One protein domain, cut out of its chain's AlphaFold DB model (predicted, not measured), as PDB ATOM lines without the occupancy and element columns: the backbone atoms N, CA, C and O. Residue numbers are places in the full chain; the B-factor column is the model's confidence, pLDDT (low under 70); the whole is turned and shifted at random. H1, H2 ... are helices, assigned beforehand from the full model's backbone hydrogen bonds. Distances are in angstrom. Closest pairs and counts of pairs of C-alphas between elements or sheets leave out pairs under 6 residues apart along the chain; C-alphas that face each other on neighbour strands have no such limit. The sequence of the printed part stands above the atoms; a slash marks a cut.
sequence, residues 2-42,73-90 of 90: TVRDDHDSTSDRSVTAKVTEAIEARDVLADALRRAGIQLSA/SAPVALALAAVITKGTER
ATOM      1  N   THR A   2      -8.620  -0.291  -6.542       49.97
ATOM      2  CA  THR A   2      -9.066  -1.493  -7.272       49.97
ATOM      3  C   THR A   2     -10.246  -1.097  -8.141       49.97
ATOM      4  O   THR A   2     -11.378  -1.024  -7.677       49.97
ATOM      5  N   VAL A   3      -9.948  -0.753  -9.389       56.50
ATOM      6  CA  VAL A   3     -10.942  -0.550 -10.440       56.50
ATOM      7  C   VAL A   3     -10.358  -1.227 -11.670       56.50
ATOM      8  O   VAL A   3      -9.458  -0.648 -12.274       56.50
ATOM      9  N   ARG A   4     -10.774  -2.471 -11.953       56.41
ATOM     10  CA  ARG A   4     -10.634  -3.193 -13.240       56.41
ATOM     11  C   ARG A   4     -11.019  -4.669 -13.059       56.41
ATOM     12  O   ARG A   4     -10.136  -5.504 -13.015       56.41
ATOM     13  N   ASP A   5     -12.316  -4.969 -12.981       55.47
ATOM     14  CA  ASP A   5     -12.823  -6.347 -13.161       55.47
ATOM     15  C   ASP A   5     -14.214  -6.394 -13.840       55.47
ATOM     16  O   ASP A   5     -14.545  -7.366 -14.510       55.47
ATOM     17  N   ASP A   6     -15.014  -5.318 -13.813       55.09
ATOM     18  CA  ASP A   6     -16.385  -5.349 -14.372       55.09
ATOM     19  C   ASP A   6     -16.482  -5.405 -15.916       55.09
ATOM     20  O   ASP A   6     -17.530  -5.760 -16.472       55.09
ATOM     21  N   HIS A   7     -15.413  -5.046 -16.637       56.78
ATOM     22  CA  HIS A   7     -15.428  -4.978 -18.108       56.78
ATOM     23  C   HIS A   7     -15.243  -6.349 -18.781       56.78
ATOM     24  O   HIS A   7     -15.701  -6.549 -19.906       56.78
ATOM     25  N   ASP A   8     -14.621  -7.303 -18.085       60.06
ATOM     26  CA  ASP A   8     -14.292  -8.625 -18.632       60.06
ATOM     27  C   ASP A   8     -15.544  -9.523 -18.689       60.06
ATOM     28  O   ASP A   8     -15.932 -10.037 -19.739       60.06
ATOM     29  N   SER A   9     -16.321  -9.564 -17.600       61.81
ATOM     30  CA  SER A   9     -17.524 -10.410 -17.494       61.81
ATOM     31  C   SER A   9     -18.723  -9.939 -18.336       61.81
ATOM     32  O   SER A   9     -19.670 -10.695 -18.584       61.81
ATOM     33  N   THR A  10     -18.760  -8.665 -18.735       65.88
ATOM     34  CA  THR A  10     -19.777  -8.142 -19.666       65.88
ATOM     35  C   THR A  10     -19.400  -8.419 -21.119       65.88
ATOM     36  O   THR A  10     -20.271  -8.793 -21.910       65.88
ATOM     37  N   SER A  11     -18.110  -8.325 -21.448       62.66
ATOM     38  CA  SER A  11     -17.575  -8.692 -22.760       62.66
ATOM     39  C   SER A  11     -17.796 -10.178 -23.068       62.66
ATOM     40  O   SER A  11     -18.356 -10.497 -24.116       62.66
ATOM     41  N   ASP A  12     -17.501 -11.080 -22.127       63.38
ATOM     42  CA  ASP A  12     -17.669 -12.532 -22.312       63.38
ATOM     43  C   ASP A  12     -19.119 -12.960 -22.565       63.38
ATOM     44  O   ASP A  12     -19.409 -13.789 -23.438       63.38
ATOM     45  N   ARG A  13     -20.071 -12.353 -21.846       67.19
ATOM     46  CA  ARG A  13     -21.506 -12.578 -22.085       67.19
ATOM     47  C   ARG A  13     -21.942 -12.070 -23.456       67.19
ATOM     48  O   ARG A  13     -22.698 -12.752 -24.141       67.19
ATOM     49  N   SER A  14     -21.439 -10.910 -23.876       68.62
ATOM     50  CA  SER A  14     -21.695 -10.357 -25.211       68.62
ATOM     51  C   SER A  14     -21.104 -11.238 -26.320       68.62
ATOM     52  O   SER A  14     -21.758 -11.471 -27.336       68.62
ATOM     53  N   VAL A  15     -19.894 -11.773 -26.134       71.38
ATOM     54  CA  VAL A  15     -19.270 -12.705 -27.088       71.38
ATOM     55  C   VAL A  15     -20.088 -13.990 -27.193       71.38
ATOM     56  O   VAL A  15     -20.397 -14.419 -28.302       71.38
ATOM     57  N   THR A  16     -20.510 -14.555 -26.062       68.94
ATOM     58  CA  THR A  16     -21.344 -15.765 -26.038       68.94
ATOM     59  C   THR A  16     -22.676 -15.537 -26.756       68.94
ATOM     60  O   THR A  16     -23.058 -16.348 -27.593       68.94
ATOM     61  N   ALA A  17     -23.338 -14.400 -26.516       68.69
ATOM     62  CA  ALA A  17     -24.583 -14.046 -27.199       68.69
ATOM     63  C   ALA A  17     -24.412 -13.949 -28.728       68.69
ATOM     64  O   ALA A  17     -25.225 -14.493 -29.471       68.69
ATOM     65  N   LYS A  18     -23.324 -13.331 -29.206       66.00
ATOM     66  CA  LYS A  18     -23.018 -13.238 -30.648       66.00
ATOM     67  C   LYS A  18     -22.710 -14.595 -31.278       66.00
ATOM     68  O   LYS A  18     -23.039 -14.823 -32.438       66.00
ATOM     69  N   VAL A  19     -22.068 -15.494 -30.531       70.25
ATOM     70  CA  VAL A  19     -21.820 -16.869 -30.985       70.25
ATOM     71  C   VAL A  19     -23.135 -17.639 -31.094       70.25
ATOM     72  O   VAL A  19     -23.354 -18.302 -32.104       70.25
ATOM     73  N   THR A  20     -24.031 -17.512 -30.111       71.12
ATOM     74  CA  THR A  20     -25.372 -18.112 -30.166       71.12
ATOM     75  C   THR A  20     -26.165 -17.596 -31.367       71.12
ATOM     76  O   THR A  20     -26.661 -18.405 -32.144       71.12
ATOM     77  N   GLU A  21     -26.193 -16.279 -31.590       68.69
ATOM     78  CA  GLU A  21     -26.860 -15.664 -32.749       68.69
ATOM     79  C   GLU A  21     -26.317 -16.213 -34.081       68.69
ATOM     80  O   GLU A  21     -27.075 -16.530 -34.999       68.69
ATOM     81  N   ALA A  22     -24.996 -16.382 -34.189       69.00
ATOM     82  CA  ALA A  22     -24.372 -16.941 -35.385       69.00
ATOM     83  C   ALA A  22     -24.737 -18.419 -35.615       69.00
ATOM     84  O   ALA A  22     -24.905 -18.834 -36.764       69.00
ATOM     85  N   ILE A  23     -24.871 -19.210 -34.544       75.38
ATOM     86  CA  ILE A  23     -25.303 -20.614 -34.621       75.38
ATOM     87  C   ILE A  23     -26.765 -20.695 -35.070       75.38
ATOM     88  O   ILE A  23     -27.068 -21.426 -36.010       75.38
ATOM     89  N   GLU A  24     -27.650 -19.902 -34.466       77.94
ATOM     90  CA  GLU A  24     -29.070 -19.860 -34.829       77.94
ATOM     91  C   GLU A  24     -29.263 -19.442 -36.293       77.94
ATOM     92  O   GLU A  24     -29.977 -20.105 -37.047       77.94
ATOM     93  N   ALA A  25     -28.567 -18.391 -36.735       74.56
ATOM     94  CA  ALA A  25     -28.628 -17.927 -38.117       74.56
ATOM     95  C   ALA A  25     -28.137 -18.986 -39.118       74.56
ATOM     96  O   ALA A  25     -28.714 -19.140 -40.199       74.56
ATOM     97  N   ARG A  26     -27.093 -19.744 -38.755       76.81
ATOM     98  CA  ARG A  26     -26.607 -20.875 -39.553       76.81
ATOM     99  C   ARG A  26     -27.671 -21.960 -39.672       76.81
ATOM    100  O   ARG A  26     -27.891 -22.454 -40.775       76.81
ATOM    101  N   ASP A  27     -28.301 -22.340 -38.567       81.56
ATOM    102  CA  ASP A  27     -29.266 -23.440 -38.548       81.56
ATOM    103  C   ASP A  27     -30.524 -23.078 -39.358       81.56
ATOM    104  O   ASP A  27     -30.964 -23.863 -40.202       81.56
ATOM    105  N   VAL A  28     -31.008 -21.835 -39.234       88.69
ATOM    106  CA  VAL A  28     -32.106 -21.297 -40.059       88.69
ATOM    107  C   VAL A  28     -31.764 -21.323 -41.554       88.69
ATOM    108  O   VAL A  28     -32.587 -21.735 -42.378       88.69
ATOM    109  N   LEU A  29     -30.550 -20.905 -41.924       82.38
ATOM    110  CA  LEU A  29     -30.100 -20.932 -43.315       82.38
ATOM    111  C   LEU A  29     -29.960 -22.363 -43.846       82.38
ATOM    112  O   LEU A  29     -30.375 -22.639 -44.974       82.38
ATOM    113  N   ALA A  30     -29.411 -23.276 -43.043       81.56
ATOM    114  CA  ALA A  30     -29.276 -24.684 -43.403       81.56
ATOM    115  C   ALA A  30     -30.645 -25.314 -43.695       81.56
ATOM    116  O   ALA A  30     -30.801 -26.025 -44.689       81.56
ATOM    117  N   ASP A  31     -31.659 -25.005 -42.891       85.38
ATOM    118  CA  ASP A  31     -33.016 -25.507 -43.104       85.38
ATOM    119  C   ASP A  31     -33.683 -24.922 -44.350       85.38
ATOM    120  O   ASP A  31     -34.334 -25.656 -45.096       85.38
ATOM    121  N   ALA A  32     -33.491 -23.630 -44.628       87.12
ATOM    122  CA  ALA A  32     -33.983 -23.013 -45.860       87.12
ATOM    123  C   ALA A  32     -33.358 -23.657 -47.111       87.12
ATOM    124  O   ALA A  32     -34.073 -24.002 -48.052       87.12
ATOM    125  N   LEU A  33     -32.040 -23.886 -47.104       85.50
ATOM    126  CA  LEU A  33     -31.331 -24.561 -48.196       85.50
ATOM    127  C   LEU A  33     -31.819 -26.002 -48.393       85.50
ATOM    128  O   LEU A  33     -32.099 -26.403 -49.523       85.50
ATOM    129  N   ARG A  34     -31.997 -26.761 -47.301       83.38
ATOM    130  CA  ARG A  34     -32.558 -28.122 -47.347       83.38
ATOM    131  C   ARG A  34     -33.954 -28.136 -47.961       83.38
ATOM    132  O   ARG A  34     -34.206 -28.956 -48.841       83.38
ATOM    133  N   ARG A  35     -34.843 -27.227 -47.540       83.56
ATOM    134  CA  ARG A  35     -36.196 -27.089 -48.115       83.56
ATOM    135  C   ARG A  35     -36.163 -26.749 -49.603       83.56
ATOM    136  O   ARG A  35     -36.987 -27.252 -50.355       83.56
ATOM    137  N   ALA A  36     -35.175 -25.971 -50.035       83.38
ATOM    138  CA  ALA A  36     -34.949 -25.661 -51.444       83.38
ATOM    139  C   ALA A  36     -34.347 -26.817 -52.263       83.38
ATOM    140  O   ALA A  36     -34.090 -26.644 -53.453       83.38
ATOM    141  N   GLY A  37     -34.071 -27.974 -51.651       80.81
ATOM    142  CA  GLY A  37     -33.369 -29.082 -52.304       80.81
ATOM    143  C   GLY A  37     -31.891 -28.787 -52.581       80.81
ATOM    144  O   GLY A  37     -31.235 -29.536 -53.301       80.81
ATOM    145  N   ILE A  38     -31.347 -27.707 -52.013       77.38
ATOM    146  CA  ILE A  38     -29.950 -27.311 -52.170       77.38
ATOM    147  C   ILE A  38     -29.148 -27.993 -51.066       77.38
ATOM    148  O   ILE A  38     -29.072 -27.530 -49.929       77.38
ATOM    149  N   GLN A  39     -28.530 -29.119 -51.411       64.75
ATOM    150  CA  GLN A  39     -27.578 -29.796 -50.541       64.75
ATOM    151  C   GLN A  39     -26.171 -29.319 -50.887       64.75
ATOM    152  O   GLN A  39     -25.566 -29.756 -51.864       64.75
ATOM    153  N   LEU A  40     -25.631 -28.403 -50.084       61.25
ATOM    154  CA  LEU A  40     -24.204 -28.117 -50.136       61.25
ATOM    155  C   LEU A  40     -23.484 -29.317 -49.513       61.25
ATOM    156  O   LEU A  40     -23.589 -29.541 -48.310       61.25
ATOM    157  N   SER A  41     -22.713 -30.068 -50.302       52.06
ATOM    158  CA  SER A  41     -21.886 -31.192 -49.822       52.06
ATOM    159  C   SER A  41     -20.850 -30.786 -48.748       52.06
ATOM    160  O   SER A  41     -20.158 -31.636 -48.202       52.06
ATOM    161  N   ALA A  42     -20.752 -29.483 -48.445       48.88
ATOM    162  CA  ALA A  42     -19.950 -28.840 -47.404       48.88
ATOM    163  C   ALA A  42     -20.746 -28.458 -46.132       48.88
ATOM    164  O   ALA A  42     -20.255 -27.686 -45.314       48.88
ATOM    165  N   SER A  73     -22.152 -12.561 -42.086       73.62
ATOM    166  CA  SER A  73     -22.639 -12.230 -40.748       73.62
ATOM    167  C   SER A  73     -24.007 -12.876 -40.501       73.62
ATOM    168  O   SER A  73     -24.764 -13.116 -41.444       73.62
ATOM    169  N   ALA A  74     -24.350 -13.113 -39.230       74.19
ATOM    170  CA  ALA A  74     -25.652 -13.646 -38.820       74.19
ATOM    171  C   ALA A  74     -26.863 -12.958 -39.500       74.19
ATOM    172  O   ALA A  74     -27.686 -13.666 -40.084       74.19
ATOM    173  N   PRO A  75     -26.966 -11.611 -39.564       82.50
ATOM    174  CA  PRO A  75     -28.097 -10.962 -40.234       82.50
ATOM    175  C   PRO A  75     -28.158 -11.230 -41.744       82.50
ATOM    176  O   PRO A  75     -29.248 -11.328 -42.307       82.50
ATOM    177  N   VAL A  76     -27.011 -11.386 -42.415       86.50
ATOM    178  CA  VAL A  76     -26.977 -11.728 -43.848       86.50
ATOM    179  C   VAL A  76     -27.442 -13.166 -44.069       86.50
ATOM    180  O   VAL A  76     -28.210 -13.414 -44.997       86.50
ATOM    181  N   ALA A  77     -27.038 -14.101 -43.202       83.50
ATOM    182  CA  ALA A  77     -27.502 -15.487 -43.257       83.50
ATOM    183  C   ALA A  77     -29.028 -15.586 -43.084       83.50
ATOM    184  O   ALA A  77     -29.691 -16.276 -43.858       83.50
ATOM    185  N   LEU A  78     -29.597 -14.831 -42.137       86.12
ATOM    186  CA  LEU A  78     -31.046 -14.760 -41.927       86.12
ATOM    187  C   LEU A  78     -31.780 -14.162 -43.135       86.12
ATOM    188  O   LEU A  78     -32.778 -14.722 -43.593       86.12
ATOM    189  N   ALA A  79     -31.274 -13.059 -43.693       91.88
ATOM    190  CA  ALA A  79     -31.861 -12.442 -44.883       91.88
ATOM    191  C   ALA A  79     -31.842 -13.396 -46.089       91.88
ATOM    192  O   ALA A  79     -32.830 -13.503 -46.818       91.88
ATOM    193  N   LEU A  80     -30.743 -14.135 -46.268       88.38
ATOM    194  CA  LEU A  80     -30.612 -15.135 -47.320       88.38
ATOM    195  C   LEU A  80     -31.608 -16.292 -47.132       88.38
ATOM    196  O   LEU A  80     -32.281 -16.693 -48.081       88.38
ATOM    197  N   ALA A  81     -31.755 -16.794 -45.905       88.19
ATOM    198  CA  ALA A  81     -32.714 -17.848 -45.586       88.19
ATOM    199  C   ALA A  81     -34.160 -17.432 -45.906       88.19
ATOM    200  O   ALA A  81     -34.934 -18.226 -46.452       88.19
ATOM    201  N   ALA A  82     -34.514 -16.176 -45.613       94.06
ATOM    202  CA  ALA A  82     -35.835 -15.626 -45.894       94.06
ATOM    203  C   ALA A  82     -36.138 -15.583 -47.400       94.06
ATOM    204  O   ALA A  82     -37.202 -16.033 -47.829       94.06
ATOM    205  N   VAL A  83     -35.200 -15.096 -48.224       93.62
ATOM    206  CA  VAL A  83     -35.411 -15.037 -49.682       93.62
ATOM    207  C   VAL A  83     -35.435 -16.422 -50.326       93.62
ATOM    208  O   VAL A  83     -36.225 -16.636 -51.243       93.62
ATOM    209  N   ILE A  84     -34.632 -17.372 -49.828       90.00
ATOM    210  CA  ILE A  84     -34.668 -18.769 -50.286       90.00
ATOM    211  C   ILE A  84     -36.035 -19.373 -49.985       90.00
ATOM    212  O   ILE A  84     -36.674 -19.899 -50.889       90.00
ATOM    213  N   THR A  85     -36.510 -19.238 -48.743       91.62
ATOM    214  CA  THR A  85     -37.810 -19.781 -48.325       91.62
ATOM    215  C   THR A  85     -38.934 -19.222 -49.199       91.62
ATOM    216  O   THR A  85     -39.681 -19.988 -49.804       91.62
ATOM    217  N   LYS A  86     -38.973 -17.900 -49.399       92.12
ATOM    218  CA  LYS A  86     -39.939 -17.259 -50.303       92.12
ATOM    219  C   LYS A  86     -39.859 -17.788 -51.742       92.12
ATOM    220  O   LYS A  86     -40.879 -17.927 -52.405       92.12
ATOM    221  N   GLY A  87     -38.658 -18.066 -52.247       87.44
ATOM    222  CA  GLY A  87     -38.462 -18.618 -53.590       87.44
ATOM    223  C   GLY A  87     -38.922 -20.073 -53.745       87.44
ATOM    224  O   GLY A  87     -39.177 -20.505 -54.867       87.44
ATOM    225  N   THR A  88     -39.031 -20.819 -52.641       86.12
ATOM    226  CA  THR A  88     -39.457 -22.231 -52.635       86.12
ATOM    227  C   THR A  88     -40.964 -22.438 -52.529       86.12
ATOM    228  O   THR A  88     -41.443 -23.509 -52.884       86.12
ATOM    229  N   GLU A  89     -41.720 -21.427 -52.105       82.88
ATOM    230  CA  GLU A  89     -43.188 -21.454 -51.973       82.88
ATOM    231  C   GLU A  89     -43.918 -21.303 -53.327       82.88
ATOM    232  O   GLU A  89     -44.982 -20.691 -53.407       82.88
ATOM    233  N   ARG A  90     -43.312 -21.802 -54.408       57.41
ATOM    234  CA  ARG A  90     -43.762 -21.589 -55.788       57.41
ATOM    235  C   ARG A  90     -45.046 -22.335 -56.135       57.41
ATOM    236  O   ARG A  90     -45.180 -23.508 -55.726       57.41
TER     237      ARG A  90
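What this domain is: This is residues 2 to 42 and 73 to 90 of the 90 residues of an uncharacterized protein of Streptomyces sp. 8K308 (UniProt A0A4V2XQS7). A long helix, H1, and the shorter H2 run the same way, H2 packing side by side on residues 21 to 35 of H1, while residues 2 to 17, of which 6 to 17 belong to H1, stick out and stand free. After H1, residues 36 to 42 fold back. The 59 printed residues hold two named helices, H1 then H2, and no named strand: the class is all helix. The whole is extended, with a radius of gyration of the C-alphas of 17.0 A and spans of 62 by 22 by 12 A.

How they stand to each other: Look at H1, residues 6 to 35, and H2, residues 74 to 88: they touch, the closest C-alphas being those of Leu 29 and Ala 81, 4.6 A apart. Their lines stand at a shallow tilt of 16 degrees. Every O i to N i+4 pair is within hydrogen-bond range in H2, and 24 of 26 in H1.

Where its parts are: Find C-alpha 6 at (-16.385, -5.349, -14.372); from there H1 runs 44.8 A to C-alpha 35. H2 runs 21.3 A from C-alpha 74 to C-alpha 88 at (-39.457, -22.231, -52.635).

The domain as a whole: The C-alphas of Thr 2 and Arg 90 are the farthest apart, 62.9 A. Residues 43 to 72 are not printed; C-alphas 42 and 73 are 18.1 A apart across this cut. The model's pLDDT is under 70 at 23 of the printed residues, among them residues 2 to 14.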